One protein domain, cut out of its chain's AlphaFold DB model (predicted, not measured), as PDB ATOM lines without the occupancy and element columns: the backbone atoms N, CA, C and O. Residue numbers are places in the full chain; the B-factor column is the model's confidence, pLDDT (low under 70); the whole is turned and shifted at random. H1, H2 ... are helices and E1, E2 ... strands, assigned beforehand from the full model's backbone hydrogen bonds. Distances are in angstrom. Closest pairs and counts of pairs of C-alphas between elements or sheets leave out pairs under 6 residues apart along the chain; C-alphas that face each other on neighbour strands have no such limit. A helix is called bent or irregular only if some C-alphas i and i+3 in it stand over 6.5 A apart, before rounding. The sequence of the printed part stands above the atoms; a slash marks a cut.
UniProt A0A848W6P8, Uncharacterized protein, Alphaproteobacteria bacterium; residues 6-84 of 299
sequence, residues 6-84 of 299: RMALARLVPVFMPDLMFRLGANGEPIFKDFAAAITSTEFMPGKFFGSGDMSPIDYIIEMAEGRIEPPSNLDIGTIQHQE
ATOM      1  N   ARG A   6      81.573 123.059  86.254       97.12
ATOM      2  CA  ARG A   6      80.236 122.547  86.588       97.12
ATOM      3  C   ARG A   6      80.074 121.117  86.081       97.12
ATOM      4  O   ARG A   6      79.588 120.266  86.820       97.12
ATOM      5  N   MET A   7      80.576 120.823  84.883       97.31
ATOM      6  CA  MET A   7      80.631 119.469  84.329       97.31
ATOM      7  C   MET A   7      81.571 118.555  85.130       97.31
ATOM      8  O   MET A   7      81.223 117.416  85.437       97.31
ATOM      9  N   ALA A   8      82.751 119.046  85.519       98.19
ATOM     10  CA  ALA A   8      83.672 118.282  86.358       98.19
ATOM     11  C   ALA A   8      83.067 117.973  87.738       98.19
ATOM     12  O   ALA A   8      83.172 116.846  88.224       98.19
ATOM     13  N   LEU A   9      82.375 118.938  88.353       98.56
ATOM     14  CA  LEU A   9      81.639 118.729  89.601       98.56
ATOM     15  C   LEU A   9      80.514 117.708  89.436       98.56
ATOM     16  O   LEU A   9      80.418 116.796  90.252       98.56
ATOM     17  N   ALA A  10      79.712 117.813  88.376       98.19
ATOM     18  CA  ALA A  10      78.636 116.868  88.081       98.19
ATOM     19  C   ALA A  10      79.132 115.412  88.031       98.19
ATOM     20  O   ALA A  10      78.489 114.519  88.577       98.19
ATOM     21  N   ARG A  11      80.315 115.187  87.448       98.12
ATOM     22  CA  ARG A  11      80.950 113.863  87.351       98.12
ATOM     23  C   ARG A  11      81.560 113.372  88.665       98.12
ATOM     24  O   ARG A  11      81.582 112.170  88.914       98.12
ATOM     25  N   LEU A  12      82.102 114.272  89.488       98.50
ATOM     26  CA  LEU A  12      82.951 113.901  90.629       98.50
ATOM     27  C   LEU A  12      82.260 113.995  91.995       98.50
ATOM     28  O   LEU A  12      82.601 113.224  92.894       98.50
ATOM     29  N   VAL A  13      81.278 114.883  92.168       98.31
ATOM     30  CA  VAL A  13      80.481 114.979  93.405       98.31
ATOM     31  C   VAL A  13      79.877 113.627  93.806       98.31
ATOM     32  O   VAL A  13      80.041 113.258  94.969       98.31
ATOM     33  N   PRO A  14      79.279 112.834  92.892       97.62
ATOM     34  CA  PRO A  14      78.692 111.537  93.241       97.62
ATOM     35  C   PRO A  14      79.692 110.526  93.809       97.62
ATOM     36  O   PRO A  14      79.316 109.652  94.584       97.62
ATOM     37  N   VAL A  15      80.968 110.648  93.429       96.31
ATOM     38  CA  VAL A  15      82.038 109.716  93.807       96.31
ATOM     39  C   VAL A  15      82.677 110.110  95.135       96.31
ATOM     40  O   VAL A  15      82.949 109.252  95.970       96.31
ATOM     41  N   PHE A  16      82.943 111.403  95.331       96.69
ATOM     42  CA  PHE A  16      83.711 111.876  96.484       96.69
ATOM     43  C   PHE A  16      82.848 112.359  97.642       96.69
ATOM     44  O   PHE A  16      83.257 112.241  98.795       96.69
ATOM     45  N   MET A  17      81.700 112.971  97.350       96.56
ATOM     46  CA  MET A  17      80.923 113.682  98.359       96.56
ATOM     47  C   MET A  17      79.438 113.810  97.962       96.56
ATOM     48  O   MET A  17      78.929 114.930  97.861       96.56
ATOM     49  N   PRO A  18      78.719 112.689  97.739       95.94
ATOM     50  CA  PRO A  18      77.335 112.702  97.248       95.94
ATOM     51  C   PRO A  18      76.369 113.447  98.181       95.94
ATOM     52  O   PRO A  18      75.427 114.080  97.704       95.94
ATOM     53  N   ASP A  19      76.655 113.468  99.488       94.44
ATOM     54  CA  ASP A  19      75.886 114.213 100.494       94.44
ATOM     55  C   ASP A  19      75.781 115.716 100.194       94.44
ATOM     56  O   ASP A  19      74.875 116.373 100.704       94.44
ATOM     57  N   LEU A  20      76.668 116.282  99.357       96.44
ATOM     58  CA  LEU A  20      76.559 117.668  98.890       96.44
ATOM     59  C   LEU A  20      75.170 117.956  98.313       96.44
ATOM     60  O   LEU A  20      74.580 118.980  98.662       96.44
ATOM     61  N   MET A  21      74.637 117.041  97.498       97.81
ATOM     62  CA  MET A  21      73.351 117.208  96.813       97.81
ATOM     63  C   MET A  21      72.172 117.342  97.789       97.81
ATOM     64  O   MET A  21      71.166 117.961  97.459       97.81
ATOM     65  N   PHE A  22      72.327 116.838  99.015       97.19
ATOM     66  CA  PHE A  22      71.290 116.797 100.047       97.19
ATOM     67  C   PHE A  22      71.457 117.878 101.124       97.19
ATOM     68  O   PHE A  22      70.777 117.861 102.149       97.19
ATOM     69  N   ARG A  23      72.371 118.837 100.942       95.25
ATOM     70  CA  ARG A  23      72.607 119.863 101.964       95.25
ATOM     71  C   ARG A  23      71.492 120.900 102.013       95.25
ATOM     72  O   ARG A  23      70.976 121.349 100.988       95.25
ATOM     73  N   LEU A  24      71.203 121.343 103.233       95.38
ATOM     74  CA  LEU A  24      70.292 122.447 103.513       95.38
ATOM     75  C   LEU A  24      71.076 123.729 103.820       95.38
ATOM     76  O   LEU A  24      72.153 123.686 104.418       95.38
ATOM     77  N   GLY A  25      70.525 124.869 103.414       92.12
ATOM     78  CA  GLY A  25      71.013 126.194 103.775       92.12
ATOM     79  C   GLY A  25      70.627 126.584 105.205       92.12
ATOM     80  O   GLY A  25      69.919 125.863 105.906       92.12
ATOM     81  N   ALA A  26      71.054 127.773 105.638       88.25
ATOM     82  CA  ALA A  26      70.750 128.295 106.977       88.25
ATOM     83  C   ALA A  26      69.241 128.483 107.236       88.25
ATOM     84  O   ALA A  26      68.788 128.401 108.374       88.25
ATOM     85  N   ASN A  27      68.456 128.698 106.179       90.81
ATOM     86  CA  ASN A  27      66.995 128.759 106.225       90.81
ATOM     87  C   ASN A  27      66.323 127.374 106.302       90.81
ATOM     88  O   ASN A  27      65.104 127.299 106.391       90.81
ATOM     89  N   GLY A  28      67.098 126.288 106.268       94.75
ATOM     90  CA  GLY A  28      66.590 124.922 106.280       94.75
ATOM     91  C   GLY A  28      66.092 124.409 104.930       94.75
ATOM     92  O   GLY A  28      65.573 123.301 104.906       94.75
ATOM     93  N   GLU A  29      66.272 125.159 103.841       97.12
ATOM     94  CA  GLU A  29      65.870 124.765 102.484       97.12
ATOM     95  C   GLU A  29      67.014 124.085 101.717       97.12
ATOM     96  O   GLU A  29      68.179 124.376 102.001       97.12
ATOM     97  N   PRO A  30      66.728 123.232 100.713       97.88
ATOM     98  CA  PRO A  30      67.749 122.636  99.858       97.88
ATOM     99  C   PRO A  30      68.648 123.684  99.201       97.88
ATOM    100  O   PRO A  30      68.167 124.649  98.599       97.88
ATOM    101  N   ILE A  31      69.964 123.464  99.268       96.75
ATOM    102  CA  ILE A  31      70.938 124.284  98.535       96.75
ATOM    103  C   ILE A  31      70.750 124.093  97.026       96.75
ATOM    104  O   ILE A  31      70.726 125.071  96.280       96.75
ATOM    105  N   PHE A  32      70.564 122.850  96.577       98.06
ATOM    106  CA  PHE A  32      70.358 122.503  95.170       98.06
ATOM    107  C   PHE A  32      68.867 122.327  94.878       98.06
ATOM    108  O   PHE A  32      68.332 121.218  94.890       98.06
ATOM    109  N   LYS A  33      68.177 123.445  94.633       97.81
ATOM    110  CA  LYS A  33      66.722 123.458  94.407       97.81
ATOM    111  C   LYS A  33      66.308 122.662  93.172       97.81
ATOM    112  O   LYS A  33      65.311 121.956  93.236       97.81
ATOM    113  N   ASP A  34      67.092 122.722  92.096       98.06
ATOM    114  CA  ASP A  34      66.820 121.977  90.858       98.06
ATOM    115  C   ASP A  34      66.846 120.457  91.098       98.06
ATOM    116  O   ASP A  34      65.997 119.730  90.589       98.06
ATOM    117  N   PHE A  35      67.770 119.986  91.945       98.44
ATOM    118  CA  PHE A  35      67.839 118.586  92.370       98.44
ATOM    119  C   PHE A  35      66.618 118.198  93.210       98.44
ATOM    120  O   PHE A  35      65.926 117.238  92.887       98.44
ATOM    121  N   ALA A  36      66.299 118.982  94.245       98.44
ATOM    122  CA  ALA A  36      65.123 118.734  95.078       98.44
ATOM    123  C   ALA A  36      63.806 118.787  94.277       98.44
ATOM    124  O   ALA A  36      62.864 118.066  94.590       98.44
ATOM    125  N   ALA A  37      63.727 119.612  93.233       98.44
ATOM    126  CA  ALA A  37      62.544 119.706  92.387       98.44
ATOM    127  C   ALA A  37      62.345 118.472  91.491       98.44
ATOM    128  O   ALA A  37      61.202 118.131  91.187       98.44
ATOM    129  N   ALA A  38      63.434 117.815  91.079       98.50
ATOM    130  CA  ALA A  38      63.414 116.686  90.150       98.50
ATOM    131  C   ALA A  38      63.208 115.324  90.830       98.50
ATOM    132  O   ALA A  38      62.702 114.395  90.200       98.50
ATOM    133  N   ILE A  39      63.594 115.194  92.100       98.69
ATOM    134  CA  ILE A  39      63.576 113.905  92.796       98.69
ATOM    135  C   ILE A  39      62.280 113.651  93.572       98.69
ATOM    136  O   ILE A  39      61.593 114.580  94.007       98.69
ATOM    137  N   THR A  40      61.988 112.377  93.821       98.62
ATOM    138  CA  THR A  40      60.957 111.928  94.761       98.62
ATOM    139  C   THR A  40      61.266 112.382  96.188       98.62
ATOM    140  O   THR A  40      62.434 112.520  96.557       98.62
ATOM    141  N   SER A  41      60.230 112.531  97.025       98.38
ATOM    142  CA  SER A  41      60.374 112.881  98.449       98.38
ATOM    143  C   SER A  41      61.430 112.020  99.155       98.38
ATOM    144  O   SER A  41      61.297 110.800  99.248       98.38
ATOM    145  N   THR A  42      62.487 112.675  99.628       98.44
ATOM    146  CA  THR A  42      63.690 112.075 100.203       98.44
ATOM    147  C   THR A  42      64.098 112.849 101.452       98.44
ATOM    148  O   THR A  42      63.950 114.070 101.519       98.44
ATOM    149  N   GLU A  43      64.610 112.148 102.456       97.38
ATOM    150  CA  GLU A  43      65.111 112.760 103.686       97.38
ATOM    151  C   GLU A  43      66.494 113.395 103.452       97.38
ATOM    152  O   GLU A  43      67.435 112.709 103.063       97.38
ATOM    153  N   PHE A  44      66.625 114.706 103.678       96.62
ATOM    154  CA  PHE A  44      67.893 115.448 103.529       96.62
ATOM    155  C   PHE A  44      68.626 115.573 104.872       96.62
ATOM    156  O   PHE A  44      69.850 115.619 104.946       96.62
ATOM    157  N   MET A  45      67.857 115.642 105.956       92.56
ATOM    158  CA  MET A  45      68.313 115.646 107.345       92.56
ATOM    159  C   MET A  45      67.255 114.940 108.198       92.56
ATOM    160  O   MET A  45      66.103 114.903 107.769       92.56
ATOM    161  N   PRO A  46      67.582 114.465 109.415       91.94
ATOM    162  CA  PRO A  46      66.617 113.789 110.279       91.94
ATOM    163  C   PRO A  46      65.289 114.553 110.417       91.94
ATOM    164  O   PRO A  46      65.257 115.682 110.911       91.94
ATOM    165  N   GLY A  47      64.201 113.938 109.954       95.19
ATOM    166  CA  GLY A  47      62.843 114.482 109.967       95.19
ATOM    167  C   GLY A  47      62.546 115.561 108.918       95.19
ATOM    168  O   GLY A  47      61.462 116.143 108.955       95.19
ATOM    169  N   LYS A  48      63.467 115.855 107.993       96.69
ATOM    170  CA  LYS A  48      63.311 116.882 106.951       96.69
ATOM    171  C   LYS A  48      63.318 116.256 105.562       96.69
ATOM    172  O   LYS A  48      64.367 115.851 105.061       96.69
ATOM    173  N   PHE A  49      62.142 116.232 104.940       98.31
ATOM    174  CA  PHE A  49      61.915 115.645 103.624       98.31
ATOM    175  C   PHE A  49      61.720 116.724 102.561       98.31
ATOM    176  O   PHE A  49      60.967 117.673 102.773       98.31
ATOM    177  N   PHE A  50      62.367 116.538 101.413       98.56
ATOM    178  CA  PHE A  50      62.236 117.384 100.229       98.56
ATOM    179  C   PHE A  50      62.167 116.512  98.977       98.56
ATOM    180  O   PHE A  50      62.659 115.387  98.974       98.56
ATOM    181  N   GLY A  51      61.551 117.020  97.914       97.81
ATOM    182  CA  GLY A  51      61.297 116.248  96.699       97.81
ATOM    183  C   GLY A  51      59.904 116.530  96.160       97.81
ATOM    184  O   GLY A  51      58.920 116.267  96.851       97.81
ATOM    185  N   SER A  52      59.812 117.069  94.948       97.56
ATOM    186  CA  SER A  52      58.531 117.307  94.260       97.56
ATOM    187  C   SER A  52      58.425 116.623  92.899       97.56
ATOM    188  O   SER A  52      57.408 116.783  92.225       97.56
ATOM    189  N   GLY A  53      59.469 115.909  92.486       97.94
ATOM    190  CA  GLY A  53      59.540 115.244  91.196       97.94
ATOM    191  C   GLY A  53      59.302 113.744  91.296       97.94
ATOM    192  O   GLY A  53      58.781 113.226  92.288       97.94
ATOM    193  N   ASP A  54      59.683 113.052  90.234       97.88
ATOM    194  CA  ASP A  54      59.410 111.636  90.000       97.88
ATOM    195  C   ASP A  54      60.677 110.783  89.844       97.88
ATOM    196  O   ASP A  54      60.594 109.557  89.922       97.88
ATOM    197  N   MET A  55      61.854 111.398  89.685       98.31
ATOM    198  CA  MET A  55      63.118 110.667  89.604       98.31
ATOM    199  C   MET A  55      63.559 110.173  90.982       98.31
ATOM    200  O   MET A  55      63.455 110.887  91.977       98.31
ATOM    201  N   SER A  56      64.142 108.978  91.068       98.50
ATOM    202  CA  SER A  56      64.867 108.631  92.291       98.50
ATOM    203  C   SER A  56      66.138 109.500  92.407       98.50
ATOM    204  O   SER A  56      66.706 109.899  91.382       98.50
ATOM    205  N   PRO A  57      66.638 109.795  93.624       98.44
ATOM    206  CA  PRO A  57      67.852 110.594  93.783       98.44
ATOM    207  C   PRO A  57      69.070 110.004  93.066       98.44
ATOM    208  O   PRO A  57      69.878 110.746  92.507       98.44
ATOM    209  N   ILE A  58      69.195 108.672  93.063       98.25
ATOM    210  CA  ILE A  58      70.309 107.989  92.403       98.25
ATOM    211  C   ILE A  58      70.209 108.098  90.879       98.25
ATOM    212  O   ILE A  58      71.228 108.343  90.240       98.25
ATOM    213  N   ASP A  59      69.006 108.010  90.304       98.56
ATOM    214  CA  ASP A  59      68.818 108.151  88.856       98.56
ATOM    215  C   ASP A  59      69.152 109.570  88.396       98.56
ATOM    216  O   ASP A  59      69.876 109.736  87.418       98.56
ATOM    217  N   TYR A  60      68.718 110.601  89.133       98.62
ATOM    218  CA  TYR A  60      69.117 111.982  88.832       98.62
ATOM    219  C   TYR A  60      70.641 112.127  88.837       98.62
ATOM    220  O   TYR A  60      71.224 112.699  87.918       98.62
ATOM    221  N   ILE A  61      71.300 111.601  89.872       98.44
ATOM    222  CA  ILE A  61      72.753 111.684  90.020       98.44
ATOM    223  C   ILE A  61      73.475 110.964  88.870       98.44
ATOM    224  O   ILE A  61      74.467 111.490  88.364       98.44
ATOM    225  N   ILE A  62      72.973 109.806  88.428       98.38
ATOM    226  CA  ILE A  62      73.498 109.072  87.269       98.38
ATOM    227  C   ILE A  62      73.341 109.906  85.994       98.38
ATOM    228  O   ILE A  62      74.325 110.143  85.296       98.38
ATOM    229  N   GLU A  63      72.132 110.383  85.692       98.56
ATOM    230  CA  GLU A  63      71.871 111.170  84.483       98.56
ATOM    231  C   GLU A  63      72.698 112.466  84.454       98.56
ATOM    232  O   GLU A  63      73.197 112.863  83.399       98.56
ATOM    233  N   MET A  64      72.887 113.108  85.612       98.06
ATOM    234  CA  MET A  64      73.708 114.309  85.767       98.06
ATOM    235  C   MET A  64      75.192 114.010  85.524       98.06
ATOM    236  O   MET A  64      75.846 114.722  84.762       98.06
ATOM    237  N   ALA A  65      75.739 112.969  86.159       97.88
ATOM    238  CA  ALA A  65      77.149 112.603  86.019       97.88
ATOM    239  C   ALA A  65      77.498 112.211  84.578       97.88
ATOM    240  O   ALA A  65      78.577 112.527  84.079       97.88
ATOM    241  N   GLU A  66      76.555 111.579  83.887       97.56
ATOM    242  CA  GLU A  66      76.690 111.173  82.492       97.56
ATOM    243  C   GLU A  66      76.411 112.312  81.494       97.56
ATOM    244  O   GLU A  66      76.492 112.111  80.282       97.56
ATOM    245  N   GLY A  67      76.083 113.515  81.981       95.94
ATOM    246  CA  GLY A  67      75.801 114.688  81.153       95.94
ATOM    247  C   GLY A  67      74.531 114.563  80.305       95.94
ATOM    248  O   GLY A  67      74.420 115.230  79.279       95.94
ATOM    249  N   ARG A  68      73.591 113.694  80.701       97.75
ATOM    250  CA  ARG A  68      72.291 113.508  80.032       97.75
ATOM    251  C   ARG A  68      71.235 114.503  80.509       97.75
ATOM    252  O   ARG A  68      70.299 114.792  79.767       97.75
ATOM    253  N   ILE A  69      71.415 115.062  81.704       97.44
ATOM    254  CA  ILE A  69      70.657 116.213  82.205       97.44
ATOM    255  C   ILE A  69      71.604 117.331  82.633       97.44
ATOM    256  O   ILE A  69      72.768 117.098  82.962       97.44
ATOM    257  N   GLU A  70      71.079 118.552  82.661       96.06
ATOM    258  CA  GLU A  70      71.801 119.689  83.222       96.06
ATOM    259  C   GLU A  70      71.999 119.498  84.736       96.06
ATOM    260  O   GLU A  70      71.032 119.195  85.443       96.06
ATOM    261  N   PRO A  71      73.218 119.715  85.266       96.94
ATOM    262  CA  PRO A  71      73.434 119.771  86.710       96.94
ATOM    263  C   PRO A  71      72.610 120.900  87.348       96.94
ATOM    264  O   PRO A  71      72.168 121.802  86.631       96.94
ATOM    265  N   PRO A  72      72.456 120.970  88.681       97.75
ATOM    266  CA  PRO A  72      71.861 122.145  89.308       97.75
ATOM    267  C   PRO A  72      72.541 123.443  88.856       97.75
ATOM    268  O   PRO A  72      73.760 123.496  88.653       97.75
ATOM    269  N   SER A  73      71.749 124.494  88.664       96.62
ATOM    270  CA  SER A  73      72.199 125.798  88.162       96.62
ATOM    271  C   SER A  73      73.282 126.441  89.032       96.62
ATOM    272  O   SER A  73      74.159 127.122  88.509       96.62
ATOM    273  N   ASN A  74      73.263 126.164  90.337       96.31
ATOM    274  CA  ASN A  74      74.256 126.596  91.320       96.31
ATOM    275  C   ASN A  74      75.249 125.491  91.727       96.31
ATOM    276  O   ASN A  74      75.882 125.587  92.777       96.31
ATOM    277  N   LEU A  75      75.394 124.413  90.942       97.62
ATOM    278  CA  LEU A  75      76.479 123.451  91.153       97.62
ATOM    279  C   LEU A  75      77.802 124.042  90.657       97.62
ATOM    280  O   LEU A  75      78.249 123.792  89.539       97.62
ATOM    281  N   ASP A  76      78.418 124.847  91.512       96.06
ATOM    282  CA  ASP A  76      79.653 125.564  91.225       96.06
ATOM    283  C   ASP A  76      80.646 125.497  92.393       96.06
ATOM    284  O   ASP A  76      80.336 125.064  93.509       96.06
ATOM    285  N   ILE A  77      81.876 125.938  92.112       95.31
ATOM    286  CA  ILE A  77      82.981 125.937  93.071       95.31
ATOM    287  C   ILE A  77      82.660 126.755  94.315       95.31
ATOM    288  O   ILE A  77      83.191 126.407  95.359       95.31
ATOM    289  N   GLY A  78      81.858 127.817  94.239       92.81
ATOM    290  CA  GLY A  78      81.539 128.672  95.379       92.81
ATOM    291  C   GLY A  78      80.533 128.011  96.311       92.81
ATOM    292  O   GLY A  78      80.737 127.962  97.525       92.81
ATOM    293  N   THR A  79      79.493 127.421  95.732       94.25
ATOM    294  CA  THR A  79      78.397 126.771  96.450       94.25
ATOM    295  C   THR A  79      78.871 125.561  97.264       94.25
ATOM    296  O   THR A  79      78.416 125.350  98.391       94.25
ATOM    297  N   ILE A  80      79.843 124.789  96.762       95.44
ATOM    298  CA  ILE A  80      80.314 123.572  97.451       95.44
ATOM    299  C   ILE A  80      81.321 123.821  98.589       95.44
ATOM    300  O   ILE A  80      81.698 122.877  99.282       95.44
ATOM    301  N   GLN A  81      81.764 125.064  98.817       92.81
ATOM    302  CA  GLN A  81      82.839 125.363  99.783       92.81
ATOM    303  C   GLN A  81      82.438 125.185 101.242       92.81
ATOM    304  O   GLN A  81      83.315 125.088 102.103       92.81
ATOM    305  N   HIS A  82      81.136 125.192 101.538       89.50
ATOM    306  CA  HIS A  82      80.659 125.123 102.911       89.50
ATOM    307  C   HIS A  82      81.106 123.815 103.573       89.50
ATOM    308  O   HIS A  82      80.920 122.721 103.041       89.50
ATOM    309  N   GLN A  83      81.680 123.920 104.763       90.00
ATOM    310  CA  GLN A  83      82.203 122.793 105.525       90.00
ATOM    311  C   GLN A  83      81.712 122.904 106.953       90.00
ATOM    312  O   GLN A  83      81.551 124.003 107.480       90.00
ATOM    313  N   GLU A  84      81.499 121.762 107.585       93.00
ATOM    314  CA  GLU A  84      81.319 121.729 109.021       93.00
ATOM    315  C   GLU A  84      82.618 122.131 109.734       93.00
ATOM    316  O   GLU A  84      83.726 121.793 109.295       93.00
TER     317      GLU A  84
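Overview. This is residues 6 to 84 of the 299 residues of an uncharacterized protein of Alphaproteobacteria bacterium (UniProt A0A848W6P8). Four short helices surround a common middle, with a small two-strand hairpin, E1 and E2, at one end and H1 at the other; the end of H4 packs on the middle of H1, while H2 and H3 lie between that corner and the hairpin. After H4, residues 66 to 84 run on without a named element to the end of the printed part. The printed part has 79 residues with four named helices and two named strands, in the order H1, H2, H3, E1, E2, H4; the sheet, E1 - E2, is antiparallel. The class is mostly helix, though under half of the residues are in named elements. The whole is compact, with a radius of gyration of the C-alphas of 11.7 A and spans of 31 by 29 by 19 A.

Arrangement. E1, residues 42 to 45, and E2, residues 48 to 50, form an antiparallel hairpin at 139 degrees; N 42 and O 50 are within hydrogen-bond range at 2.8 A, as are N 44 and O 48 at 2.9 A. Nearest to E1 in H2, residues 18 to 22, is Phe 22, its C-alpha 5.0 A from that of Phe 44. In H3, residues 33 to 38, the C-alpha of Ala 36 is 6.1 A from that of Phe 50, the closest pair of H3 and E2. H2 and H3 are close but not clearly touching, with the C-alphas of Met 21 and Phe 35 7.2 A apart. H4, residues 57 to 65, is close to H3 but not clearly touching it, at 7.5 A between the C-alphas of Ala 38 and Tyr 60; they run opposite ways at a steep tilt of 69.7 degrees, only just short of about perpendicular. H2 and H4 are near each other. H1, residues 6 to 16, touches H4, with the C-alphas of Arg 11 and Ala 65 closest at 4.2 A, opposite ways at a steep tilt of 48 degrees. H1 is apart from H3, E1 and E2. In H3 and H4 every O i to N i+4 pair is within hydrogen-bond range; in H1 it is 5 of 7, and in H2 0 of 1, beside 2 of 2 O i to N i+3 pairs.

Along the chain. E1 is 9.2 A long from first to last C-alpha and E2 6.8 A. H1 spans 15.0 A from C-alpha 6 at (80.236, 122.547, 86.588), and is only just irregular: C-alphas 11 and 14 are 6.7 A apart. H2 measures 7.8 A, H3 8.7 A and H4 12.3 A, H4 ending at C-alpha 65 at (77.149, 112.603, 86.019).

Size, cuts and confidence. The two C-alphas farthest apart are those of Ala 8 and Gly 47, at 31.7 A. The printed part has no cut and no long link between named elements. Mean pLDDT of the printed part is 96.6, and no printed residue is under 70.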